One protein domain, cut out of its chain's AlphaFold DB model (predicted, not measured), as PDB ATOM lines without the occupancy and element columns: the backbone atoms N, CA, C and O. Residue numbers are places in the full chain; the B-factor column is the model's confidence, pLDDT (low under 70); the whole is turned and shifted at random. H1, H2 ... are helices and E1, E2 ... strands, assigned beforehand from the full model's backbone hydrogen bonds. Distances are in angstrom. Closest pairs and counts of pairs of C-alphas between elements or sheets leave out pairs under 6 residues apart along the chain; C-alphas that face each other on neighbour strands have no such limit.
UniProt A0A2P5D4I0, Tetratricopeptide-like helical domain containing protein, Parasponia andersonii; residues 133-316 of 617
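Overview. This is residues 133 to 316 of the 617 residues of the protein "Tetratricopeptide-like helical domain containing protein" of Parasponia andersonii (UniProt A0A2P5D4I0). One long helix, H6, runs through the middle, with H2 beside it on one side and the shorter H4 along its first part on the other, while H3 crosses H2 and H6. H5 and the long loop of residues 231 to 259 make a head at one end of the long axis, and the small E1 and E2 hairpin lies off to one side. The printed part has 184 residues, with seven named helices and two named strands in the order H1, H2, H3, E1, E2, H4, H5, H6, H7. The class is mostly helix, and the two-stranded sheet, E1 - E2, is antiparallel. The whole is compact, with a radius of gyration of the C-alphas of 18.0 A, yet elongated, spanning 60 by 39 by 25 A.

Along the chain. Find C-alpha 134 at (-36.695, 27.363, -47.398), where H1, residues 134 to 140, begins. H2, residues 148 to 168, runs 29.8 A, and H3 holds residues 176 to 184. Next come E1, residues 190 to 193, and E2, residues 200 to 203. H4, residues 205 to 222, runs 25.9 A, and H5 holds residues 225 to 230. Look for C-alpha 260 at (-18.052, 27.003, -48.584); from there H6 runs 39.1 A to C-alpha 286 at (-34.047, 35.215, -13.879). H7 is residues 308 to 311.

Arrangement. Begin at the hub, H6, which touches four helices. H2 touches it at a shallow tilt of 23 degrees, the same way, the closest C-alphas being those of Val 162 and Ile 279, 5.9 A apart. H4 touches it at a shallow tilt of 23 degrees, opposite ways, closest at the C-alphas of Met 216 and Ile 263, 5.6 A. H2 and H4 are apart. H3 is about perpendicular to H6, at 82 degrees; H6 touches it with residues 272 to 276 alone, closest at the C-alphas of Arg 178 and Glu 276, 7.1 A. H2 touches H3 with residues 154 to 158 alone, closest at the C-alphas of His 154 and Trp 177, 5.2 A. H6 touches H7 with residues 264 to 271 alone, closest at the C-alphas of Gly 267 and Cys 311, 4.6 A. H1 is close to H4 but not clearly touching, with the closest C-alphas, of Ile 138 and Leu 212, 6.8 A apart. H5 touches no helix. In the hairpin of E1 and E2, look for N 190 and O 203 at 2.9 A and N 203 and O 190 at 2.8 A, within hydrogen-bond range. Each O i to N i+4 pair is within that range in H1, H3, H4, H5 and H6, and 16 of 17 are in H2; H7 is too short for such a pair.

Size, cuts and confidence. The two C-alphas farthest apart, of Val 246 and Gly 288, are 60.5 A apart. The printed part has no cut. The links from H5 to H6 and from H6 to H7 are long, with 29 and 21 residues. Mean pLDDT of the printed part is 93.8; residues 290 to 292 and 294 of this model are under 70.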
ATOM      1  N   PRO A 133     -41.042  27.470 -47.527       92.50
ATOM      2  CA  PRO A 133     -40.275  27.946 -48.676       92.50
ATOM      3  C   PRO A 133     -38.830  28.263 -48.261       92.50
ATOM      4  O   PRO A 133     -38.438  29.419 -48.131       92.50
ATOM      5  N   ARG A 134     -38.024  27.226 -48.024       91.88
ATOM      6  CA  ARG A 134     -36.695  27.363 -47.398       91.88
ATOM      7  C   ARG A 134     -35.713  28.197 -48.212       91.88
ATOM      8  O   ARG A 134     -34.918  28.900 -47.612       91.88
ATOM      9  N   GLN A 135     -35.772  28.138 -49.542       87.62
ATOM     10  CA  GLN A 135     -34.842  28.887 -50.389       87.62
ATOM     11  C   GLN A 135     -34.954  30.399 -50.182       87.62
ATOM     12  O   GLN A 135     -33.966  30.979 -49.736       87.62
ATOM     13  N   PRO A 136     -36.115  31.038 -50.435       91.56
ATOM     14  CA  PRO A 136     -36.252  32.465 -50.168       91.56
ATOM     15  C   PRO A 136     -36.101  32.772 -48.676       91.56
ATOM     16  O   PRO A 136     -35.440  33.737 -48.322       91.56
ATOM     17  N   LEU A 137     -36.586  31.899 -47.789       94.06
ATOM     18  CA  LEU A 137     -36.463  32.126 -46.352       94.06
ATOM     19  C   LEU A 137     -35.001  32.185 -45.873       94.06
ATOM     20  O   LEU A 137     -34.629  33.052 -45.095       94.06
ATOM     21  N   ILE A 138     -34.156  31.247 -46.298       94.50
ATOM     22  CA  ILE A 138     -32.764  31.174 -45.842       94.50
ATOM     23  C   ILE A 138     -31.894  32.181 -46.580       94.50
ATOM     24  O   ILE A 138     -31.041  32.816 -45.964       94.50
ATOM     25  N   HIS A 139     -32.077  32.322 -47.887       92.62
ATOM     26  CA  HIS A 139     -31.226  33.185 -48.693       92.62
ATOM     27  C   HIS A 139     -31.712  34.631 -48.668       92.62
ATOM     28  O   HIS A 139     -30.994  35.497 -48.169       92.62
ATOM     29  N   ASP A 140     -32.928  34.874 -49.149       92.38
ATOM     30  CA  ASP A 140     -33.445  36.223 -49.364       92.38
ATOM     31  C   ASP A 140     -33.795  36.904 -48.041       92.38
ATOM     32  O   ASP A 140     -33.293  37.993 -47.781       92.38
ATOM     33  N   ASP A 141     -34.561  36.235 -47.174       94.25
ATOM     34  CA  ASP A 141     -35.099  36.821 -45.938       94.25
ATOM     35  C   ASP A 141     -34.088  36.833 -44.776       94.25
ATOM     36  O   ASP A 141     -34.293  37.517 -43.769       94.25
ATOM     37  N   LEU A 142     -32.967  36.113 -44.901       94.75
ATOM     38  CA  LEU A 142     -31.959  35.990 -43.845       94.75
ATOM     39  C   LEU A 142     -30.537  36.293 -44.323       94.75
ATOM     40  O   LEU A 142     -29.959  37.314 -43.942       94.75
ATOM     41  N   LEU A 143     -29.938  35.401 -45.114       95.12
ATOM     42  CA  LEU A 143     -28.506  35.430 -45.414       95.12
ATOM     43  C   LEU A 143     -28.090  36.703 -46.163       95.12
ATOM     44  O   LEU A 143     -27.052  37.295 -45.858       95.12
ATOM     45  N   PHE A 144     -28.900  37.153 -47.122       93.69
ATOM     46  CA  PHE A 144     -28.612  38.326 -47.951       93.69
ATOM     47  C   PHE A 144     -28.842  39.657 -47.232       93.69
ATOM     48  O   PHE A 144     -28.373  40.694 -47.702       93.69
ATOM     49  N   HIS A 145     -29.455  39.641 -46.045       96.12
ATOM     50  CA  HIS A 145     -29.555  40.821 -45.185       96.12
ATOM     51  C   HIS A 145     -28.282  41.116 -44.384       96.12
ATOM     52  O   HIS A 145     -28.255  42.117 -43.656       96.12
ATOM     53  N   TYR A 146     -27.246  40.283 -44.509       97.12
ATOM     54  CA  TYR A 146     -25.958  40.454 -43.846       97.12
ATOM     55  C   TYR A 146     -24.804  40.578 -44.838       97.12
ATOM     56  O   TYR A 146     -24.616  39.727 -45.712       97.12
ATOM     57  N   SER A 147     -23.956  41.581 -44.627       97.06
ATOM     58  CA  SER A 147     -22.596  41.596 -45.167       97.06
ATOM     59  C   SER A 147     -21.643  40.725 -44.339       97.06
ATOM     60  O   SER A 147     -21.878  40.460 -43.157       97.06
ATOM     61  N   ASP A 148     -20.525  40.320 -44.941       97.44
ATOM     62  CA  ASP A 148     -19.500  39.523 -44.253       97.44
ATOM     63  C   ASP A 148     -18.906  40.276 -43.053       97.44
ATOM     64  O   ASP A 148     -18.718  39.698 -41.982       97.44
ATOM     65  N   SER A 149     -18.677  41.586 -43.199       97.81
ATOM     66  CA  SER A 149     -18.186  42.448 -42.117       97.81
ATOM     67  C   SER A 149     -19.159  42.508 -40.939       97.81
ATOM     68  O   SER A 149     -18.721  42.386 -39.795       97.81
ATOM     69  N   GLU A 150     -20.466  42.642 -41.204       98.06
ATOM     70  CA  GLU A 150     -21.491  42.619 -40.152       98.06
ATOM     71  C   GLU A 150     -21.494  41.279 -39.413       98.06
ATOM     72  O   GLU A 150     -21.503  41.270 -38.186       98.06
ATOM     73  N   LEU A 151     -21.439  40.144 -40.122       98.44
ATOM     74  CA  LEU A 151     -21.390  38.822 -39.480       98.44
ATOM     75  C   LEU A 151     -20.161  38.680 -38.577       98.44
ATOM     76  O   LEU A 151     -20.285  38.241 -37.434       98.44
ATOM     77  N   ILE A 152     -18.986  39.087 -39.061       98.44
ATOM     78  CA  ILE A 152     -17.733  39.028 -38.294       98.44
ATOM     79  C   ILE A 152     -17.813  39.902 -37.036       98.44
ATOM     80  O   ILE A 152     -17.373  39.482 -35.963       98.44
ATOM     81  N   GLU A 153     -18.347  41.117 -37.145       98.44
ATOM     82  CA  GLU A 153     -18.508  42.026 -36.008       98.44
ATOM     83  C   GLU A 153     -19.539  41.496 -35.006       98.44
ATOM     84  O   GLU A 153     -19.263  41.406 -33.809       98.44
ATOM     85  N   HIS A 154     -20.703  41.068 -35.487       98.56
ATOM     86  CA  HIS A 154     -21.783  40.554 -34.655       98.56
ATOM     87  C   HIS A 154     -21.399  39.265 -33.925       98.56
ATOM     88  O   HIS A 154     -21.793  39.075 -32.772       98.56
ATOM     89  N   LEU A 155     -20.598  38.389 -34.537       98.50
ATOM     90  CA  LEU A 155     -20.060  37.207 -33.863       98.50
ATOM     91  C   LEU A 155     -19.151  37.583 -32.686       98.50
ATOM     92  O   LEU A 155     -19.235  36.956 -31.634       98.50
ATOM     93  N   LYS A 156     -18.315  38.616 -32.821       98.06
ATOM     94  CA  LYS A 156     -17.467  39.081 -31.711       98.06
ATOM     95  C   LYS A 156     -18.305  39.691 -30.590       98.06
ATOM     96  O   LYS A 156     -18.111  39.356 -29.425       98.06
ATOM     97  N   SER A 157     -19.257  40.553 -30.942       98.00
ATOM     98  CA  SER A 157     -20.117  41.227 -29.964       98.00
ATOM     99  C   SER A 157     -21.010  40.237 -29.213       98.00
ATOM    100  O   SER A 157     -21.032  40.246 -27.987       98.00
ATOM    101  N   SER A 158     -21.661  39.312 -29.925       98.19
ATOM    102  CA  SER A 158     -22.566  38.327 -29.315       98.19
ATOM    103  C   SER A 158     -21.883  37.374 -28.334       98.19
ATOM    104  O   SER A 158     -22.505  36.966 -27.356       98.19
ATOM    105  N   GLU A 159     -20.606  37.036 -28.537       97.19
ATOM    106  CA  GLU A 159     -19.839  36.240 -27.570       97.19
ATOM    107  C   GLU A 159     -19.702  36.971 -26.223       97.19
ATOM    108  O   GLU A 159     -19.892  36.381 -25.155       97.19
ATOM    109  N   ILE A 160     -19.442  38.281 -26.270       97.25
ATOM    110  CA  ILE A 160     -19.366  39.136 -25.081       97.25
ATOM    111  C   ILE A 160     -20.744  39.233 -24.411       97.25
ATOM    112  O   ILE A 160     -20.834  39.112 -23.186       97.25
ATOM    113  N   SER A 161     -21.817  39.404 -25.189       97.75
ATOM    114  CA  SER A 161     -23.192  39.492 -24.676       97.75
ATOM    115  C   SER A 161     -23.622  38.214 -23.958       97.75
ATOM    116  O   SER A 161     -24.131  38.286 -22.842       97.75
ATOM    117  N   VAL A 162     -23.351  37.035 -24.532       96.94
ATOM    118  CA  VAL A 162     -23.650  35.739 -23.895       96.94
ATOM    119  C   VAL A 162     -22.903  35.590 -22.574       96.94
ATOM    120  O   VAL A 162     -23.488  35.190 -21.564       96.94
ATOM    121  N   LYS A 163     -21.614  35.950 -22.549       96.69
ATOM    122  CA  LYS A 163     -20.817  35.923 -21.319       96.69
ATOM    123  C   LYS A 163     -21.403  36.850 -20.250       96.69
ATOM    124  O   LYS A 163     -21.569  36.440 -19.102       96.69
ATOM    125  N   ASN A 164     -21.765  38.077 -20.626       96.12
ATOM    126  CA  ASN A 164     -22.392  39.048 -19.730       96.12
ATOM    127  C   ASN A 164     -23.755  38.569 -19.201       96.12
ATOM    128  O   ASN A 164     -24.024  38.717 -18.006       96.12
ATOM    129  N   ALA A 165     -24.584  37.949 -20.041       95.62
ATOM    130  CA  ALA A 165     -25.879  37.398 -19.646       95.62
ATOM    131  C   ALA A 165     -25.727  36.279 -18.598       95.62
ATOM    132  O   ALA A 165     -26.355  36.324 -17.534       95.62
ATOM    133  N   LYS A 166     -24.827  35.319 -18.843       94.06
ATOM    134  CA  LYS A 166     -24.575  34.190 -17.933       94.06
ATOM    135  C   LYS A 166     -23.933  34.626 -16.619       94.06
ATOM    136  O   LYS A 166     -24.442  34.322 -15.543       94.06
ATOM    137  N   GLU A 167     -22.822  35.355 -16.695       95.44
ATOM    138  CA  GLU A 167     -22.001  35.666 -15.520       95.44
ATOM    139  C   GLU A 167     -22.566  36.826 -14.697       95.44
ATOM    140  O   GLU A 167     -22.450  36.833 -13.471       95.44
ATOM    141  N   ARG A 168     -23.161  37.825 -15.358       93.94
ATOM    142  CA  ARG A 168     -23.534  39.102 -14.727       93.94
ATOM    143  C   ARG A 168     -25.033  39.379 -14.749       93.94
ATOM    144  O   ARG A 168     -25.468  40.283 -14.044       93.94
ATOM    145  N   GLY A 169     -25.817  38.629 -15.527       92.75
ATOM    146  CA  GLY A 169     -27.242  38.912 -15.719       92.75
ATOM    147  C   GLY A 169     -27.492  40.257 -16.393       92.75
ATOM    148  O   GLY A 169     -28.469  40.924 -16.066       92.75
ATOM    149  N   LEU A 170     -26.574  40.686 -17.266       92.38
ATOM    150  CA  LEU A 170     -26.709  41.924 -18.027       92.38
ATOM    151  C   LEU A 170     -27.280  41.612 -19.409       92.38
ATOM    152  O   LEU A 170     -26.703  40.816 -20.149       92.38
ATOM    153  N   PHE A 171     -28.386  42.275 -19.736       93.69
ATOM    154  CA  PHE A 171     -29.118  42.122 -20.988       93.69
ATOM    155  C   PHE A 171     -29.255  43.502 -21.620       93.69
ATOM    156  O   PHE A 171     -30.024  44.330 -21.138       93.69
ATOM    157  N   ASP A 172     -28.472  43.772 -22.658       92.19
ATOM    158  CA  ASP A 172     -28.592  45.012 -23.416       92.19
ATOM    159  C   ASP A 172     -29.391  44.718 -24.688       92.19
ATOM    160  O   ASP A 172     -28.947  43.974 -25.560       92.19
ATOM    161  N   GLU A 173     -30.624  45.209 -24.763       90.06
ATOM    162  CA  GLU A 173     -31.464  45.052 -25.956       90.06
ATOM    163  C   GLU A 173     -31.069  46.025 -27.072       90.06
ATOM    164  O   GLU A 173     -31.461  45.844 -28.229       90.06
ATOM    165  N   GLU A 174     -30.270  47.043 -26.737       94.56
ATOM    166  CA  GLU A 174     -29.914  48.112 -27.652       94.56
ATOM    167  C   GLU A 174     -28.736  47.749 -28.571       94.56
ATOM    168  O   GLU A 174     -28.485  48.457 -29.555       94.56
ATOM    169  N   GLU A 175     -28.063  46.625 -28.298       96.06
ATOM    170  CA  GLU A 175     -26.946  46.103 -29.082       96.06
ATOM    171  C   GLU A 175     -27.328  45.906 -30.556       96.06
ATOM    172  O   GLU A 175     -28.305  45.229 -30.892       96.06
ATOM    173  N   ALA A 176     -26.508  46.451 -31.460       97.38
ATOM    174  CA  ALA A 176     -26.781  46.449 -32.899       97.38
ATOM    175  C   ALA A 176     -27.021  45.036 -33.461       97.38
ATOM    176  O   ALA A 176     -27.965  44.824 -34.228       97.38
ATOM    177  N   TRP A 177     -26.218  44.058 -33.030       97.88
ATOM    178  CA  TRP A 177     -26.347  42.675 -33.485       97.88
ATOM    179  C   TRP A 177     -27.670  42.040 -33.034       97.88
ATOM    180  O   TRP A 177     -28.318  41.359 -33.831       97.88
ATOM    181  N   ARG A 178     -28.113  42.315 -31.797       97.38
ATOM    182  CA  ARG A 178     -29.378  41.803 -31.246       97.38
ATOM    183  C   ARG A 178     -30.564  42.426 -31.949       97.38
ATOM    184  O   ARG A 178     -31.450  41.697 -32.388       97.38
ATOM    185  N   LYS A 179     -30.558  43.751 -32.140       97.94
ATOM    186  CA  LYS A 179     -31.588  44.449 -32.925       97.94
ATOM    187  C   LYS A 179     -31.727  43.852 -34.315       97.94
ATOM    188  O   LYS A 179     -32.840  43.553 -34.740       97.94
ATOM    189  N   LYS A 180     -30.602  43.637 -35.003       97.94
ATOM    190  CA  LYS A 180     -30.593  43.060 -36.348       97.94
ATOM    191  C   LYS A 180     -31.185  41.650 -36.351       97.94
ATOM    192  O   LYS A 180     -32.157  41.419 -37.066       97.94
ATOM    193  N   VAL A 181     -30.671  40.738 -35.522       97.25
ATOM    194  CA  VAL A 181     -31.162  39.346 -35.459       97.25
ATOM    195  C   VAL A 181     -32.645  39.300 -35.097       97.25
ATOM    196  O   VAL A 181     -33.408  38.612 -35.763       97.25
ATOM    197  N   ARG A 182     -33.084  40.074 -34.097       96.56
ATOM    198  CA  ARG A 182     -34.490  40.132 -33.661       96.56
ATOM    199  C   ARG A 182     -35.420  40.743 -34.706       96.56
ATOM    200  O   ARG A 182     -36.588  40.371 -34.742       96.56
ATOM    201  N   SER A 183     -34.923  41.664 -35.536       96.94
ATOM    202  CA  SER A 183     -35.706  42.245 -36.634       96.94
ATOM    203  C   SER A 183     -35.974  41.248 -37.761       96.94
ATOM    204  O   SER A 183     -37.022  41.324 -38.392       96.94
ATOM    205  N   LEU A 184     -35.046  40.312 -37.983       96.75
ATOM    206  CA  LEU A 184     -35.183  39.251 -38.980       96.75
ATOM    207  C   LEU A 184     -35.939  38.046 -38.407       96.75
ATOM    208  O   LEU A 184     -36.791  37.470 -39.074       96.75
ATOM    209  N   VAL A 185     -35.646  37.680 -37.155       96.19
ATOM    210  CA  VAL A 185     -36.222  36.516 -36.471       96.19
ATOM    211  C   VAL A 185     -36.657  36.885 -35.043       96.19
ATOM    212  O   VAL A 185     -35.891  36.739 -34.073       96.19
ATOM    213  N   PRO A 186     -37.903  37.365 -34.879       94.88
ATOM    214  CA  PRO A 186     -38.481  37.693 -33.578       94.88
ATOM    215  C   PRO A 186     -38.521  36.494 -32.621       94.88
ATOM    216  O   PRO A 186     -38.376  35.341 -33.024       94.88
ATOM    217  N   ALA A 187     -38.735  36.756 -31.326       90.31
ATOM    218  CA  ALA A 187     -38.751  35.701 -30.306       90.31
ATOM    219  C   ALA A 187     -39.852  34.656 -30.551       90.31
ATOM    220  O   ALA A 187     -39.608  33.467 -30.363       90.31
ATOM    221  N   ASN A 188     -41.017  35.094 -31.036       88.44
ATOM    222  CA  ASN A 188     -42.156  34.229 -31.361       88.44
ATOM    223  C   ASN A 188     -42.063  33.627 -32.776       88.44
ATOM    224  O   ASN A 188     -43.032  33.060 -33.270       88.44
ATOM    225  N   GLY A 189     -40.913  33.767 -33.442       94.00
ATOM    226  CA  GLY A 189     -40.721  33.304 -34.807       94.00
ATOM    227  C   GLY A 189     -41.296  34.241 -35.864       94.00
ATOM    228  O   GLY A 189     -41.522  35.431 -35.631       94.00
ATOM    229  N   ILE A 190     -41.492  33.677 -37.050       95.94
ATOM    230  CA  ILE A 190     -41.987  34.347 -38.252       95.94
ATOM    231  C   ILE A 190     -43.149  33.554 -38.850       95.94
ATOM    232  O   ILE A 190     -43.314  32.366 -38.572       95.94
ATOM    233  N   VAL A 191     -43.938  34.202 -39.703       96.44
ATOM    234  CA  VAL A 191     -44.996  33.544 -40.475       96.44
ATOM    235  C   VAL A 191     -44.558  33.458 -41.927       96.44
ATOM    236  O   VAL A 191     -44.225  34.472 -42.537       96.44
ATOM    237  N   VAL A 192     -44.578  32.251 -42.482       95.94
ATOM    238  CA  VAL A 192     -44.275  31.980 -43.892       95.94
ATOM    239  C   VAL A 192     -45.481  31.346 -44.576       95.94
ATOM    240  O   VAL A 192     -46.388  30.837 -43.921       95.94
ATOM    241  N   LYS A 193     -45.496  31.371 -45.909       95.56
ATOM    242  CA  LYS A 193     -46.568  30.763 -46.703       95.56
ATOM    243  C   LYS A 193     -46.243  29.313 -47.030       95.56
ATOM    244  O   LYS A 193     -45.180  29.033 -47.576       95.56
ATOM    245  N   HIS A 194     -47.175  28.405 -46.759       93.12
ATOM    246  CA  HIS A 194     -47.091  27.018 -47.202       93.12
ATOM    247  C   HIS A 194     -46.905  26.971 -48.732       93.12
ATOM    248  O   HIS A 194     -47.742  27.488 -49.471       93.12
ATOM    249  N   ILE A 195     -45.876  26.271 -49.231       88.88
ATOM    250  CA  ILE A 195     -45.492  26.298 -50.661       88.88
ATOM    251  C   ILE A 195     -46.598  25.859 -51.640       88.88
ATOM    252  O   ILE A 195     -46.656  26.364 -52.754       88.88
ATOM    253  N   LYS A 196     -47.466  24.913 -51.245       86.75
ATOM    254  CA  LYS A 196     -48.616  24.452 -52.052       86.75
ATOM    255  C   LYS A 196     -49.938  25.170 -51.746       86.75
ATOM    256  O   LYS A 196     -50.631  25.545 -52.682       86.75
ATOM    257  N   THR A 197     -50.323  25.317 -50.473       91.25
ATOM    258  CA  THR A 197     -51.660  25.826 -50.099       91.25
ATOM    259  C   THR A 197     -51.716  27.343 -49.923       91.25
ATOM    260  O   THR A 197     -52.795  27.922 -50.002       91.25
ATOM    261  N   GLY A 198     -50.577  28.007 -49.695       92.56
ATOM    262  CA  GLY A 198     -50.525  29.435 -49.372       92.56
ATOM    263  C   GLY A 198     -51.025  29.783 -47.962       92.56
ATOM    264  O   GLY A 198     -51.167  30.965 -47.644       92.56
ATOM    265  N   GLU A 199     -51.294  28.784 -47.122       95.44
ATOM    266  CA  GLU A 199     -51.689  28.975 -45.723       95.44
ATOM    267  C   GLU A 199     -50.530  29.506 -44.875       95.44
ATOM    268  O   GLU A 199     -49.357  29.306 -45.201       95.44
ATOM    269  N   ASP A 200     -50.870  30.189 -43.783       96.88
ATOM    270  CA  ASP A 200     -49.890  30.701 -42.829       96.88
ATOM    271  C   ASP A 200     -49.300  29.562 -41.994       96.88
ATOM    272  O   ASP A 200     -50.021  28.785 -41.368       96.88
ATOM    273  N   VAL A 201     -47.971  29.492 -41.965       95.62
ATOM    274  CA  VAL A 201     -47.196  28.546 -41.159       95.62
ATOM    275  C   VAL A 201     -46.287  29.347 -40.239       95.62
ATOM    276  O   VAL A 201     -45.468  30.140 -40.702       95.62
ATOM    277  N   VAL A 202     -46.424  29.139 -38.931       95.19
ATOM    278  CA  VAL A 202     -45.531  29.739 -37.933       95.19
ATOM    279  C   VAL A 202     -44.243  28.923 -37.866       95.19
ATOM    280  O   VAL A 202     -44.279  27.703 -37.713       95.19
ATOM    281  N   VAL A 203     -43.103  29.601 -37.971       96.06
ATOM    282  CA  VAL A 203     -41.768  29.015 -37.841       96.06
ATOM    283  C   VAL A 203     -41.065  29.710 -36.683       96.06
ATOM    284  O   VAL A 203     -40.712  30.887 -36.783       96.06
ATOM    285  N   SER A 204     -40.876  28.993 -35.574       96.38
ATOM    286  CA  SER A 204     -40.168  29.514 -34.399       96.38
ATOM    287  C   SER A 204     -38.701  29.823 -34.715       96.38
ATOM    288  O   SER A 204     -38.122  29.304 -35.676       96.38
ATOM    289  N   ARG A 205     -38.051  30.640 -33.876       96.44
ATOM    290  CA  ARG A 205     -36.620  30.941 -34.035       96.44
ATOM    291  C   ARG A 205     -35.756  29.675 -33.989       96.44
ATOM    292  O   ARG A 205     -34.809  29.560 -34.765       96.44
ATOM    293  N   ARG A 206     -36.082  28.725 -33.106       96.69
ATOM    294  CA  ARG A 206     -35.331  27.468 -32.950       96.69
ATOM    295  C   ARG A 206     -35.531  26.552 -34.150       96.69
ATOM    296  O   ARG A 206     -34.551  26.035 -34.680       96.69
ATOM    297  N   LEU A 207     -36.762  26.431 -34.646       96.81
ATOM    298  CA  LEU A 207     -37.040  25.673 -35.865       96.81
ATOM    299  C   LEU A 207     -36.327  26.273 -37.086       96.81
ATOM    300  O   LEU A 207     -35.745  25.541 -37.885       96.81
ATOM    301  N   LEU A 208     -36.308  27.601 -37.204       97.06
ATOM    302  CA  LEU A 208     -35.578  28.290 -38.267       97.06
ATOM    303  C   LEU A 208     -34.067  28.034 -38.187       97.06
ATOM    304  O   LEU A 208     -33.431  27.780 -39.209       97.06
ATOM    305  N   ALA A 209     -33.497  28.048 -36.979       97.75
ATOM    306  CA  ALA A 209     -32.100  27.685 -36.762       97.75
ATOM    307  C   ALA A 209     -31.830  26.228 -37.182       97.75
ATOM    308  O   ALA A 209     -30.848  25.969 -37.877       97.75
ATOM    309  N   VAL A 210     -32.726  25.287 -36.860       98.06
ATOM    310  CA  VAL A 210     -32.638  23.895 -37.340       98.06
ATOM    311  C   VAL A 210     -32.688  23.824 -38.870       98.06
ATOM    312  O   VAL A 210     -31.925  23.069 -39.466       98.06
ATOM    313  N   PHE A 211     -33.522  24.620 -39.542       97.38
ATOM    314  CA  PHE A 211     -33.571  24.638 -41.011       97.38
ATOM    315  C   PHE A 211     -32.288  25.191 -41.636       97.38
ATOM    316  O   PHE A 211     -31.848  24.694 -42.677       97.38
ATOM    317  N   LEU A 212     -31.656  26.165 -40.985       97.38
ATOM    318  CA  LEU A 212     -30.352  26.682 -41.387       97.38
ATOM    319  C   LEU A 212     -29.260  25.611 -41.231       97.38
ATOM    320  O   LEU A 212     -28.533  25.346 -42.185       97.38
ATOM    321  N   LEU A 213     -29.220  24.922 -40.084       98.25
ATOM    322  CA  LEU A 213     -28.329  23.783 -39.822       98.25
ATOM    323  C   LEU A 213     -28.501  22.667 -40.865       98.25
ATOM    324  O   LEU A 213     -27.526  22.164 -41.422       98.25
ATOM    325  N   MET A 214     -29.750  22.308 -41.160       97.50
ATOM    326  CA  MET A 214     -30.104  21.317 -42.177       97.50
ATOM    327  C   MET A 214     -29.617  21.720 -43.567       97.50
ATOM    328  O   MET A 214     -29.106  20.883 -44.301       97.50
ATOM    329  N   THR A 215     -29.732  22.999 -43.921       96.88
ATOM    330  CA  THR A 215     -29.291  23.513 -45.226       96.88
ATOM    331  C   THR A 215     -27.770  23.504 -45.347       96.88
ATOM    332  O   THR A 215     -27.241  23.158 -46.401       96.88
ATOM    333  N   MET A 216     -27.051  23.788 -44.254       98.19
ATOM    334  CA  MET A 216     -25.595  23.626 -44.207       98.19
ATOM    335  C   MET A 216     -25.179  22.171 -44.469       98.19
ATOM    336  O   MET A 216     -24.272  21.931 -45.265       98.19
ATOM    337  N   ALA A 217     -25.840  21.199 -43.831       98.12
ATOM    338  CA  ALA A 217     -25.564  19.781 -44.061       98.12
ATOM    339  C   ALA A 217     -25.883  19.373 -45.512       98.12
ATOM    340  O   ALA A 217     -25.009  18.837 -46.196       98.12
ATOM    341  N   ASP A 218     -27.078  19.722 -46.002       96.06
ATOM    342  CA  ASP A 218     -27.577  19.392 -47.344       96.06
ATOM    343  C   ASP A 218     -26.642  19.902 -48.443       96.06
ATOM    344  O   ASP A 218     -26.245  19.161 -49.345       96.06
ATOM    345  N   PHE A 219     -26.216  21.162 -48.341       96.00
ATOM    346  CA  PHE A 219     -25.326  21.771 -49.325       96.00
ATOM    347  C   PHE A 219     -23.926  21.156 -49.289       96.00
ATOM    348  O   PHE A 219     -23.355  20.914 -50.354       96.00
ATOM    349  N   SER A 220     -23.396  20.858 -48.096       96.56
ATOM    350  CA  SER A 220     -22.080  20.219 -47.958       96.56
ATOM    351  C   SER A 220     -22.039  18.829 -48.595       96.56
ATOM    352  O   SER A 220     -21.005  18.407 -49.117       96.56
ATOM    353  N   ASP A 221     -23.162  18.110 -48.582       96.00
ATOM    354  CA  ASP A 221     -23.247  16.763 -49.126       96.00
ATOM    355  C   ASP A 221     -23.370  16.748 -50.655       96.00
ATOM    356  O   ASP A 221     -22.636  16.036 -51.342       96.00
ATOM    357  N   GLN A 222     -24.255  17.571 -51.214       92.06
ATOM    358  CA  GLN A 222     -24.695  17.372 -52.595       92.06
ATOM    359  C   GLN A 222     -24.019  18.270 -53.638       92.06
ATOM    360  O   GLN A 222     -24.098  17.969 -54.833       92.06
ATOM    361  N   LEU A 223     -23.428  19.400 -53.230       94.88
ATOM    362  CA  LEU A 223     -22.957  20.423 -54.168       94.88
ATOM    363  C   LEU A 223     -21.516  20.175 -54.624       94.88
ATOM    364  O   LEU A 223     -20.584  20.082 -53.822       94.88
ATOM    365  N   PHE A 224     -21.337  20.149 -55.941       95.25
ATOM    366  CA  PHE A 224     -20.045  20.143 -56.616       95.25
ATOM    367  C   PHE A 224     -20.107  21.027 -57.879       95.25
ATOM    368  O   PHE A 224     -21.093  21.731 -58.101       95.25
ATOM    369  N   SER A 225     -19.053  21.051 -58.695       94.44
ATOM    370  CA  SER A 225     -18.919  21.983 -59.832       94.44
ATOM    371  C   SER A 225     -20.071  21.941 -60.839       94.44
ATOM    372  O   SER A 225     -20.348  22.944 -61.492       94.44
ATOM    373  N   PHE A 226     -20.782  20.815 -60.938       93.81
ATOM    374  CA  PHE A 226     -21.971  20.683 -61.777       93.81
ATOM    375  C   PHE A 226     -23.026  21.751 -61.460       93.81
ATOM    376  O   PHE A 226     -23.519  22.419 -62.367       93.81
ATOM    377  N   GLN A 227     -23.343  21.956 -60.179       94.19
ATOM    378  CA  GLN A 227     -24.309  22.970 -59.765       94.19
ATOM    379  C   GLN A 227     -23.758  24.387 -59.929       94.19
ATOM    380  O   GLN A 227     -24.530  25.294 -60.236       94.19
ATOM    381  N   ASP A 228     -22.442  24.580 -59.790       95.00
ATOM    382  CA  ASP A 228     -21.840  25.888 -60.048       95.00
ATOM    383  C   ASP A 228     -22.064  26.325 -61.503       95.00
ATOM    384  O   ASP A 228     -22.367  27.490 -61.749       95.00
ATOM    385  N   CYS A 229     -21.977  25.393 -62.458       94.12
ATOM    386  CA  CYS A 229     -22.285  25.659 -63.863       94.12
ATOM    387  C   CYS A 229     -23.770  25.968 -64.083       94.12
ATOM    388  O   CYS A 229     -24.080  26.963 -64.730       94.12
ATOM    389  N   LEU A 230     -24.677  25.159 -63.521       93.56
ATOM    390  CA  LEU A 230     -26.126  25.351 -63.690       93.56
ATOM    391  C   LEU A 230     -26.603  26.727 -63.207       93.56
ATOM    392  O   LEU A 230     -27.471  27.338 -63.827       93.56
ATOM    393  N   PHE A 231     -26.040  27.206 -62.098       94.06
ATOM    394  CA  PHE A 231     -26.477  28.436 -61.436       94.06
ATOM    395  C   PHE A 231     -25.537  29.626 -61.650       94.06
ATOM    396  O   PHE A 231     -25.693  30.646 -60.977       94.06
ATOM    397  N   GLU A 232     -24.570  29.504 -62.566       94.88
ATOM    398  CA  GLU A 232     -23.540  30.517 -62.843       94.88
ATOM    399  C   GLU A 232     -22.826  31.014 -61.568       94.88
ATOM    400  O   GLU A 232     -22.508  32.195 -61.419       94.88
ATOM    401  N   ASN A 233     -22.543  30.106 -60.629       95.81
ATOM    402  CA  ASN A 233     -21.946  30.397 -59.319       95.81
ATOM    403  C   ASN A 233     -20.430  30.681 -59.394       95.81
ATOM    404  O   ASN A 233     -19.648  30.280 -58.531       95.81
ATOM    405  N   PHE A 234     -19.969  31.345 -60.450       95.00
ATOM    406  CA  PHE A 234     -18.544  31.607 -60.669       95.00
ATOM    407  C   PHE A 234     -17.987  32.703 -59.752       95.00
ATOM    408  O   PHE A 234     -16.772  32.826 -59.625       95.00
ATOM    409  N   ASP A 235     -18.859  33.473 -59.094       95.69
ATOM    410  CA  ASP A 235     -18.488  34.409 -58.031       95.69
ATOM    411  C   ASP A 235     -18.389  33.744 -56.645       95.69
ATOM    412  O   ASP A 235     -17.925  34.372 -55.693       95.69
ATOM    413  N   GLY A 236     -18.800  32.474 -56.541       95.75
ATOM    414  CA  GLY A 236     -18.763  31.647 -55.342       95.75
ATOM    415  C   GLY A 236     -19.749  32.043 -54.240       95.75
ATOM    416  O   GLY A 236     -19.668  31.518 -53.129       95.75
ATOM    417  N   LYS A 237     -20.682  32.963 -54.488       93.69
ATOM    418  CA  LYS A 237     -21.602  33.433 -53.438       93.69
ATOM    419  C   LYS A 237     -22.800  32.513 -53.216       93.69
ATOM    420  O   LYS A 237     -23.455  32.611 -52.178       93.69
ATOM    421  N   LEU A 238     -23.056  31.611 -54.162       93.75
ATOM    422  CA  LEU A 238     -24.176  30.674 -54.195       93.75
ATOM    423  C   LEU A 238     -25.522  31.406 -54.064       93.75
ATOM    424  O   LEU A 238     -26.348  31.102 -53.207       93.75
ATOM    425  N   GLU A 239     -25.710  32.418 -54.914       90.56
ATOM    426  CA  GLU A 239     -26.912  33.267 -54.940       90.56
ATOM    427  C   GLU A 239     -27.977  32.782 -55.937       90.56
ATOM    428  O   GLU A 239     -29.021  33.410 -56.062       90.56
ATOM    429  N   PHE A 240     -27.726  31.669 -56.639       89.44
ATOM    430  CA  PHE A 240     -28.661  31.050 -57.592       89.44
ATOM    431  C   PHE A 240     -29.176  32.011 -58.682       89.44
ATOM    432  O   PHE A 240     -30.334  31.953 -59.087       89.44
ATOM    433  N   LYS A 241     -28.309  32.919 -59.153       87.81
ATOM    434  CA  LYS A 241     -28.657  33.953 -60.144       87.81
ATOM    435  C   LYS A 241     -28.729  33.433 -61.581       87.81
ATOM    436  O   LYS A 241     -29.438  34.026 -62.390       87.81
ATOM    437  N   GLY A 242     -27.975  32.381 -61.896       89.19
ATOM    438  CA  GLY A 242     -27.926  31.776 -63.226       89.19
ATOM    439  C   GLY A 242     -28.973  30.688 -63.447       89.19
ATOM    440  O   GLY A 242     -29.595  30.194 -62.505       89.19
ATOM    441  N   ASN A 243     -29.148  30.306 -64.713       92.00
ATOM    442  CA  ASN A 243     -30.057  29.234 -65.137       92.00
ATOM    443  C   ASN A 243     -29.554  28.560 -66.430       92.00
ATOM    444  O   ASN A 243     -30.291  28.421 -67.413       92.00
ATOM    445  N   ASP A 244     -28.276  28.185 -66.460       89.69
ATOM    446  CA  ASP A 244     -27.638  27.587 -67.632       89.69
ATOM    447  C   ASP A 244     -27.785  26.059 -67.632       89.69
ATOM    448  O   ASP A 244     -26.884  25.291 -67.283       89.69
ATOM    449  N   VAL A 245     -28.963  25.605 -68.063       88.44
ATOM    450  CA  VAL A 245     -29.296  24.176 -68.176       88.44
ATOM    451  C   VAL A 245     -28.500  23.441 -69.262       88.44
ATOM    452  O   VAL A 245     -28.547  22.213 -69.314       88.44
ATOM    453  N   VAL A 246     -27.795  24.159 -70.146       85.94
ATOM    454  CA  VAL A 246     -27.035  23.570 -71.263       85.94
ATOM    455  C   VAL A 246     -25.560  23.397 -70.896       85.94
ATOM    456  O   VAL A 246     -24.942  22.420 -71.322       85.94
ATOM    457  N   ALA A 247     -24.992  24.298 -70.090       81.31
ATOM    458  CA  ALA A 247     -23.599  24.210 -69.646       81.31
ATOM    459  C   ALA A 247     -23.355  23.114 -68.598       81.31
ATOM    460  O   ALA A 247     -22.252  22.568 -68.522       81.31
ATOM    461  N   GLY A 248     -24.360  22.771 -67.788       81.94
ATOM    462  CA  GLY A 248     -24.250  21.732 -66.765       81.94
ATOM    463  C   GLY A 248     -24.364  20.320 -67.341       81.94
ATOM    464  O   GLY A 248     -25.449  19.747 -67.367       81.94
ATOM    465  N   LEU A 249     -23.248  19.713 -67.759       86.25
ATOM    466  CA  LEU A 249     -23.203  18.273 -68.048       86.25
ATOM    467  C   LEU A 249     -22.942  17.481 -66.766       86.25
ATOM    468  O   LEU A 249     -21.944  17.713 -66.093       86.25
ATOM    469  N   TRP A 250     -23.796  16.506 -66.450       89.50
ATOM    470  CA  TRP A 250     -23.588  15.584 -65.327       89.50
ATOM    471  C   TRP A 250     -22.773  14.345 -65.760       89.50
ATOM    472  O   TRP A 250     -23.039  13.815 -66.841       89.50
ATOM    473  N   PRO A 251     -21.806  13.842 -64.961       88.50
ATOM    474  CA  PRO A 251     -21.348  14.335 -63.656       88.50
ATOM    475  C   PRO A 251     -20.238  15.403 -63.755       88.50
ATOM    476  O   PRO A 251     -19.532  15.652 -62.784       88.50
ATOM    477  N   GLY A 252     -20.040  16.021 -64.921       86.94
ATOM    478  CA  GLY A 252     -19.031  17.060 -65.123       86.94
ATOM    479  C   GLY A 252     -17.603  16.546 -64.936       86.94
ATOM    480  O   GLY A 252     -17.294  15.394 -65.238       86.94
ATOM    481  N   ASP A 253     -16.722  17.414 -64.439       88.12
ATOM    482  CA  ASP A 253     -15.341  17.070 -64.086       88.12
ATOM    483  C   ASP A 253     -15.196  16.555 -62.642       88.12
ATOM    484  O   ASP A 253     -14.122  16.087 -62.261       88.12
ATOM    485  N   GLY A 254     -16.271  16.612 -61.848       90.19
ATOM    486  CA  GLY A 254     -16.277  16.239 -60.434       90.19
ATOM    487  C   GLY A 254     -15.509  17.212 -59.533       90.19
ATOM    488  O   GLY A 254     -15.153  16.843 -58.414       90.19
ATOM    489  N   LYS A 255     -15.213  18.430 -60.005       94.62
ATOM    490  CA  LYS A 255     -14.492  19.443 -59.230       94.62
ATOM    491  C   LYS A 255     -15.287  19.868 -57.987       94.62
ATOM    492  O   LYS A 255     -16.515  19.948 -58.061       94.62
ATOM    493  N   PRO A 256     -14.628  20.155 -56.846       96.81
ATOM    494  CA  PRO A 256     -15.336  20.610 -55.653       96.81
ATOM    495  C   PRO A 256     -16.194  21.857 -55.915       96.81
ATOM    496  O   PRO A 256     -15.814  22.718 -56.707       96.81
ATOM    497  N   GLY A 257     -17.347  21.962 -55.254       95.50
ATOM    498  CA  GLY A 257     -18.285  23.073 -55.459       95.50
ATOM    499  C   GLY A 257     -17.904  24.347 -54.698       95.50
ATOM    500  O   GLY A 257     -17.206  24.292 -53.679       95.50
ATOM    501  N   LEU A 258     -18.391  25.500 -55.162       97.25
ATOM    502  CA  LEU A 258     -18.211  26.816 -54.529       97.25
ATOM    503  C   LEU A 258     -19.338  27.145 -53.544       97.25
ATOM    504  O   LEU A 258     -20.066  28.127 -53.689       97.25
ATOM    505  N   TRP A 259     -19.488  26.305 -52.525       96.50
ATOM    506  CA  TRP A 259     -20.526  26.455 -51.502       96.50
ATOM    507  C   TRP A 259     -19.987  26.936 -50.147       96.50
ATOM    508  O   TRP A 259     -20.741  27.471 -49.335       96.50
ATOM    509  N   MET A 260     -18.683  26.789 -49.895       97.44
ATOM    510  CA  MET A 260     -18.052  27.003 -48.584       97.44
ATOM    511  C   MET A 260     -18.256  28.420 -48.028       97.44
ATOM    512  O   MET A 260     -18.549  28.563 -46.842       97.44
ATOM    513  N   SER A 261     -18.147  29.465 -48.861       97.62
ATOM    514  CA  SER A 261     -18.403  30.848 -48.419       97.62
ATOM    515  C   SER A 261     -19.843  31.033 -47.942       97.62
ATOM    516  O   SER A 261     -20.064  31.502 -46.823       97.62
ATOM    517  N   SER A 262     -20.819  30.563 -48.722       97.56
ATOM    518  CA  SER A 262     -22.238  30.642 -48.366       97.56
ATOM    519  C   SER A 262     -22.546  29.876 -47.072       97.56
ATOM    520  O   SER A 262     -23.115  30.447 -46.140       97.56
ATOM    521  N   ILE A 263     -22.063  28.634 -46.937       98.00
ATOM    522  CA  ILE A 263     -22.265  27.830 -45.718       98.00
ATOM    523  C   ILE A 263     -21.567  28.463 -44.501       98.00
ATOM    524  O   ILE A 263     -22.116  28.433 -43.402       98.00
ATOM    525  N   SER A 264     -20.400  29.094 -44.660       98.56
ATOM    526  CA  SER A 264     -19.731  29.787 -43.548       98.56
ATOM    527  C   SER A 264     -20.549  30.977 -43.021       98.56
ATOM    528  O   SER A 264     -20.656  31.174 -41.810       98.56
ATOM    529  N   ARG A 265     -21.217  31.720 -43.919       98.62
ATOM    530  CA  ARG A 265     -22.148  32.804 -43.563       98.62
ATOM    531  C   ARG A 265     -23.407  32.254 -42.886       98.62
ATOM    532  O   ARG A 265     -23.848  32.820 -41.886       98.62
ATOM    533  N   MET A 266     -23.939  31.124 -43.365       98.56
ATOM    534  CA  MET A 266     -25.044  30.412 -42.706       98.56
ATOM    535  C   MET A 266     -24.652  29.951 -41.297       98.56
ATOM    536  O   MET A 266     -25.411  30.165 -40.361       98.56
ATOM    537  N   GLY A 267     -23.446  29.405 -41.118       98.56
ATOM    538  CA  GLY A 267     -22.917  29.031 -39.807       98.56
ATOM    539  C   GLY A 267     -22.805  30.233 -38.868       98.56
ATOM    540  O   GLY A 267     -23.259  30.169 -37.728       98.56
ATOM    541  N   ALA A 268     -22.268  31.355 -39.350       98.69
ATOM    542  CA  ALA A 268     -22.196  32.587 -38.570       98.69
ATOM    543  C   ALA A 268     -23.587  33.062 -38.116       98.69
ATOM    544  O   ALA A 268     -23.785  33.359 -36.938       98.69
ATOM    545  N   LEU A 269     -24.565  33.081 -39.024       98.56
ATOM    546  CA  LEU A 269     -25.943  33.440 -38.695       98.56
ATOM    547  C   LEU A 269     -26.582  32.446 -37.712       98.56
ATOM    548  O   LEU A 269     -27.229  32.866 -36.754       98.56
ATOM    549  N   TYR A 270     -26.362  31.145 -37.904       98.62
ATOM    550  CA  TYR A 270     -26.815  30.104 -36.987       98.62
ATOM    551  C   TYR A 270     -26.281  30.354 -35.571       98.62
ATOM    552  O   TYR A 270     -27.064  30.414 -34.624       98.62
ATOM    553  N   SER A 271     -24.982  30.627 -35.424       98.62
ATOM    554  CA  SER A 271     -24.370  30.992 -34.141       98.62
ATOM    555  C   SER A 271     -25.033  32.213 -33.498       98.62
ATOM    556  O   SER A 271     -25.246  32.220 -32.287       98.62
ATOM    557  N   LEU A 272     -25.392  33.240 -34.275       98.62
ATOM    558  CA  LEU A 272     -26.105  34.410 -33.748       98.62
ATOM    559  C   LEU A 272     -27.506  34.053 -33.229       98.62
ATOM    560  O   LEU A 272     -27.894  34.542 -32.168       98.62
ATOM    561  N   LEU A 273     -28.240  33.181 -33.928       98.25
ATOM    562  CA  LEU A 273     -29.551  32.692 -33.481       98.25
ATOM    563  C   LEU A 273     -29.438  31.876 -32.188       98.25
ATOM    564  O   LEU A 273     -30.206  32.112 -31.257       98.25
ATOM    565  N   VAL A 274     -28.453  30.973 -32.099       98.25
ATOM    566  CA  VAL A 274     -28.195  30.177 -30.886       98.25
ATOM    567  C   VAL A 274     -27.875  31.077 -29.695       98.25
ATOM    568  O   VAL A 274     -28.440  30.905 -28.617       98.25
ATOM    569  N   ARG A 275     -27.000  32.067 -29.890       98.06
ATOM    570  CA  ARG A 275     -26.587  33.001 -28.833       98.06
ATOM    571  C   ARG A 275     -27.738  33.892 -28.373       98.06
ATOM    572  O   ARG A 275     -27.873  34.130 -27.177       98.06
ATOM    573  N   GLU A 276     -28.589  34.355 -29.285       97.56
ATOM    574  CA  GLU A 276     -29.778  35.128 -28.914       97.56
ATOM    575  C   GLU A 276     -30.803  34.278 -28.145       97.56
ATOM    576  O   GLU A 276     -31.353  34.755 -27.155       97.56
ATOM    577  N   GLU A 277     -31.028  33.020 -28.540       96.44
ATOM    578  CA  GLU A 277     -31.874  32.085 -27.779       96.44
ATOM    579  C   GLU A 277     -31.311  31.787 -26.387       96.44
ATOM    580  O   GLU A 277     -32.063  31.687 -25.418       96.44
ATOM    581  N   GLU A 278     -29.990  31.675 -26.266       95.56
ATOM    582  CA  GLU A 278     -29.329  31.471 -24.982       95.56
ATOM    583  C   GLU A 278     -29.508  32.676 -24.051       95.56
ATOM    584  O   GLU A 278     -29.889  32.507 -22.892       95.56
ATOM    585  N   ILE A 279     -29.308  33.896 -24.559       96.06
ATOM    586  CA  ILE A 279     -29.537  35.120 -23.781       96.06
ATOM    587  C   ILE A 279     -31.013  35.229 -23.376       96.06
ATOM    588  O   ILE A 279     -31.304  35.516 -22.214       96.06
ATOM    589  N   PHE A 280     -31.937  34.957 -24.302       93.19
ATOM    590  CA  PHE A 280     -33.376  34.968 -24.032       93.19
ATOM    591  C   PHE A 280     -33.766  33.964 -22.933       93.19
ATOM    592  O   PHE A 280     -34.535  34.286 -22.026       93.19
ATOM    593  N   GLY A 281     -33.199  32.754 -22.971       91.75
ATOM    594  CA  GLY A 281     -33.404  31.742 -21.936       91.75
ATOM    595  C   GLY A 281     -32.874  32.178 -20.567       91.75
ATOM    596  O   GLY A 281     -33.557  32.001 -19.558       91.75
ATOM    597  N   GLU A 282     -31.687  32.787 -20.512       92.56
ATOM    598  CA  GLU A 282     -31.113  33.312 -19.265       92.56
ATOM    599  C   GLU A 282     -31.933  34.470 -18.675       92.56
ATOM    600  O   GLU A 282     -32.093  34.555 -17.455       92.56
ATOM    601  N   GLU A 283     -32.499  35.330 -19.519       91.31
ATOM    602  CA  GLU A 283     -33.401  36.404 -19.100       91.31
ATOM    603  C   GLU A 283     -34.686  35.837 -18.474       91.31
ATOM    604  O   GLU A 283     -35.034  36.190 -17.341       91.31
ATOM    605  N   ARG A 284     -35.337  34.874 -19.146       88.62
ATOM    606  CA  ARG A 284     -36.551  34.202 -18.643       88.62
ATOM    607  C   ARG A 284     -36.333  33.485 -17.314       88.62
ATOM    608  O   ARG A 284     -37.155  33.632 -16.405       88.62
ATOM    609  N   LYS A 285     -35.223  32.753 -17.168       87.25
ATOM    610  CA  LYS A 285     -34.880  32.052 -15.916       87.25
ATOM    611  C   LYS A 285     -34.789  33.019 -14.735       87.25
ATOM    612  O   LYS A 285     -35.248  32.704 -13.641       87.25
ATOM    613  N   ARG A 286     -34.233  34.217 -14.946       84.88
ATOM    614  CA  ARG A 286     -34.047  35.215 -13.879       84.88
ATOM    615  C   ARG A 286     -35.342  35.899 -13.445       84.88
ATOM    616  O   ARG A 286     -35.441  36.284 -12.284       84.88
ATOM    617  N   VAL A 287     -36.334  36.015 -14.329       85.25
ATOM    618  CA  VAL A 287     -37.666  36.557 -13.992       85.25
ATOM    619  C   VAL A 287     -38.651  35.490 -13.484       85.25
ATOM    620  O   VAL A 287     -39.830  35.781 -13.303       85.25
ATOM    621  N   GLY A 288     -38.182  34.262 -13.222       76.94
ATOM    622  CA  GLY A 288     -39.002  33.162 -12.693       76.94
ATOM    623  C   GLY A 288     -39.845  32.432 -13.745       76.94
ATOM    624  O   GLY A 288     -40.804  31.743 -13.401       76.94
ATOM    625  N   GLY A 289     -39.520  32.581 -15.032       72.00
ATOM    626  CA  GLY A 289     -40.156  31.836 -16.115       72.00
ATOM    627  C   GLY A 289     -39.610  30.411 -16.205       72.00
ATOM    628  O   GLY A 289     -38.640  30.184 -16.914       72.00
ATOM    629  N   GLU A 290     -40.231  29.458 -15.506       61.97
ATOM    630  CA  GLU A 290     -39.788  28.047 -15.487       61.97
ATOM    631  C   GLU A 290     -40.522  27.134 -16.484       61.97
ATOM    632  O   GLU A 290     -40.118  25.990 -16.684       61.97
ATOM    633  N   LYS A 291     -41.608  27.599 -17.116       66.75
ATOM    634  CA  LYS A 291     -42.370  26.773 -18.065       66.75
ATOM    635  C   LYS A 291     -41.769  26.816 -19.468       66.75
ATOM    636  O   LYS A 291     -41.631  27.905 -20.030       66.75
ATOM    637  N   VAL A 292     -41.499  25.628 -20.009       68.06
ATOM    638  CA  VAL A 292     -41.199  25.400 -21.428       68.06
ATOM    639  C   VAL A 292     -42.350  25.960 -22.258       68.06
ATOM    640  O   VAL A 292     -43.514  25.650 -21.995       68.06
ATOM    641  N   ASP A 293     -42.020  26.834 -23.197       74.00
ATOM    642  CA  ASP A 293     -42.962  27.396 -24.157       74.00
ATOM    643  C   ASP A 293     -43.012  26.492 -25.396       74.00
ATOM    644  O   ASP A 293     -42.133  26.546 -26.260       74.00
ATOM    645  N   GLU A 294     -44.024  25.619 -25.443       69.00
ATOM    646  CA  GLU A 294     -44.234  24.667 -26.544       69.00
ATOM    647  C   GLU A 294     -44.460  25.382 -27.888       69.00
ATOM    648  O   GLU A 294     -44.084  24.848 -28.932       69.00
ATOM    649  N   ASP A 295     -44.964  26.622 -27.881       79.50
ATOM    650  CA  ASP A 295     -45.191  27.407 -29.101       79.50
ATOM    651  C   ASP A 295     -43.877  27.938 -29.717       79.50
ATOM    652  O   ASP A 295     -43.866  28.444 -30.844       79.50
ATOM    653  N   ARG A 296     -42.746  27.816 -29.003       89.38
ATOM    654  CA  ARG A 296     -41.413  28.289 -29.425       89.38
ATOM    655  C   ARG A 296     -40.405  27.168 -29.694       89.38
ATOM    656  O   ARG A 296     -39.232  27.468 -29.936       89.38
ATOM    657  N   ASP A 297     -40.854  25.911 -29.678       92.50
ATOM    658  CA  ASP A 297     -40.019  24.719 -29.875       92.50
ATOM    659  C   ASP A 297     -38.812  24.662 -28.914       92.50
ATOM    660  O   ASP A 297     -37.696  24.310 -29.305       92.50
ATOM    661  N   GLU A 298     -38.996  25.073 -27.652       90.31
ATOM    662  CA  GLU A 298     -37.918  25.123 -26.649       90.31
ATOM    663  C   GLU A 298     -37.309  23.742 -26.324       90.31
ATOM    664  O   GLU A 298     -36.210  23.678 -25.770       90.31
ATOM    665  N   ASP A 299     -37.974  22.651 -26.708       91.00
ATOM    666  CA  ASP A 299     -37.476  21.275 -26.643       91.00
ATOM    667  C   ASP A 299     -36.445  20.934 -27.736       91.00
ATOM    668  O   ASP A 299     -35.708  19.955 -27.585       91.00
ATOM    669  N   LEU A 300     -36.352  21.729 -28.811       94.50
ATOM    670  CA  LEU A 300     -35.333  21.552 -29.846       94.50
ATOM    671  C   LEU A 300     -33.963  21.985 -29.333       94.50
ATOM    672  O   LEU A 300     -33.738  23.161 -29.031       94.50
ATOM    673  N   GLU A 301     -33.009  21.061 -29.295       95.00
ATOM    674  CA  GLU A 301     -31.627  21.363 -28.932       95.00
ATOM    675  C   GLU A 301     -30.869  21.992 -30.112       95.00
ATOM    676  O   GLU A 301     -30.803  21.430 -31.206       95.00
ATOM    677  N   LEU A 302     -30.260  23.161 -29.881       96.94
ATOM    678  CA  LEU A 302     -29.437  23.847 -30.876       96.94
ATOM    679  C   LEU A 302     -27.954  23.586 -30.598       96.94
ATOM    680  O   LEU A 302     -27.357  24.201 -29.714       96.94
ATOM    681  N   VAL A 303     -27.357  22.681 -31.370       96.81
ATOM    682  CA  VAL A 303     -25.929  22.336 -31.283       96.81
ATOM    683  C   VAL A 303     -25.110  23.140 -32.281       96.81
ATOM    684  O   VAL A 303     -25.574  23.379 -33.390       96.81
ATOM    685  N   ILE A 304     -23.891  23.553 -31.926       98.06
ATOM    686  CA  ILE A 304     -22.983  24.236 -32.859       98.06
ATOM    687  C   ILE A 304     -22.149  23.190 -33.621       98.06
ATOM    688  O   ILE A 304     -21.386  22.462 -32.979       98.06
ATOM    689  N   PRO A 305     -22.241  23.116 -34.964       97.69
ATOM    690  CA  PRO A 305     -21.395  22.235 -35.767       97.69
ATOM    691  C   PRO A 305     -19.898  22.502 -35.564       97.69
ATOM    692  O   PRO A 305     -19.492  23.661 -35.495       97.69
ATOM    693  N   PRO A 306     -19.037  21.471 -35.578       97.50
ATOM    694  CA  PRO A 306     -17.594  21.618 -35.392       97.50
ATOM    695  C   PRO A 306     -16.858  22.109 -36.657       97.50
ATOM    696  O   PRO A 306     -15.657  21.886 -36.797       97.50
ATOM    697  N   VAL A 307     -17.556  22.760 -37.591       98.19
ATOM    698  CA  VAL A 307     -16.992  23.306 -38.837       98.19
ATOM    699  C   VAL A 307     -16.753  24.810 -38.696       98.19
ATOM    700  O   VAL A 307     -17.386  25.461 -37.868       98.19
ATOM    701  N   PHE A 308     -15.832  25.383 -39.477       98.19
ATOM    702  CA  PHE A 308     -15.527  26.828 -39.449       98.19
ATOM    703  C   PHE A 308     -15.190  27.385 -38.051       98.19
ATOM    704  O   PHE A 308     -15.701  28.436 -37.661       98.19
ATOM    705  N   GLU A 309     -14.364  26.665 -37.278       96.50
ATOM    706  CA  GLU A 309     -14.066  26.992 -35.869       96.50
ATOM    707  C   GLU A 309     -15.353  27.173 -35.039       96.50
ATOM    708  O   GLU A 309     -15.555  28.196 -34.387       96.50
ATOM    709  N   ASN A 310     -16.239  26.174 -35.068       97.69
ATOM    710  CA  ASN A 310     -17.548  26.211 -34.403       97.69
ATOM    711  C   ASN A 310     -18.438  27.348 -34.924       97.69
ATOM    712  O   ASN A 310     -18.991  28.131 -34.152       97.69
ATOM    713  N   CYS A 311     -18.534  27.461 -36.249       98.50
ATOM    714  CA  CYS A 311     -19.375  28.439 -36.930       98.50
ATOM    715  C   CYS A 311     -19.060  29.897 -36.543       98.50
ATOM    716  O   CYS A 311     -19.958  30.740 -36.479       98.50
ATOM    717  N   THR A 312     -17.784  30.200 -36.276       97.44
ATOM    718  CA  THR A 312     -17.306  31.555 -35.940       97.44
ATOM    719  C   THR A 312     -16.530  32.223 -37.075       97.44
ATOM    720  O   THR A 312     -16.118  33.379 -36.958       97.44
ATOM    721  N   ARG A 313     -16.332  31.520 -38.195       98.06
ATOM    722  CA  ARG A 313     -15.572  32.013 -39.347       98.06
ATOM    723  C   ARG A 313     -16.462  32.215 -40.556       98.06
ATOM    724  O   ARG A 313     -17.237  31.339 -40.915       98.06
ATOM    725  N   VAL A 314     -16.275  33.368 -41.193       98.19
ATOM    726  CA  VAL A 314     -16.859  33.739 -42.482       98.19
ATOM    727  C   VAL A 314     -15.742  33.711 -43.520       98.19
ATOM    728  O   VAL A 314     -14.675  34.287 -43.288       98.19
ATOM    729  N   LEU A 315     -15.960  33.003 -44.625       97.94
ATOM    730  CA  LEU A 315     -14.986  32.843 -45.700       97.94
ATOM    731  C   LEU A 315     -15.277  33.787 -46.857       97.94
ATOM    732  O   LEU A 315     -16.411  33.877 -47.328       97.94
ATOM    733  N   ASP A 316     -14.216  34.412 -47.358       97.88
ATOM    734  CA  ASP A 316     -14.270  35.228 -48.564       97.88
ATOM    735  C   ASP A 316     -14.537  34.363 -49.805       97.88
ATOM    736  O   ASP A 316     -13.934  33.298 -49.999       97.88
TER     737      ASP A 316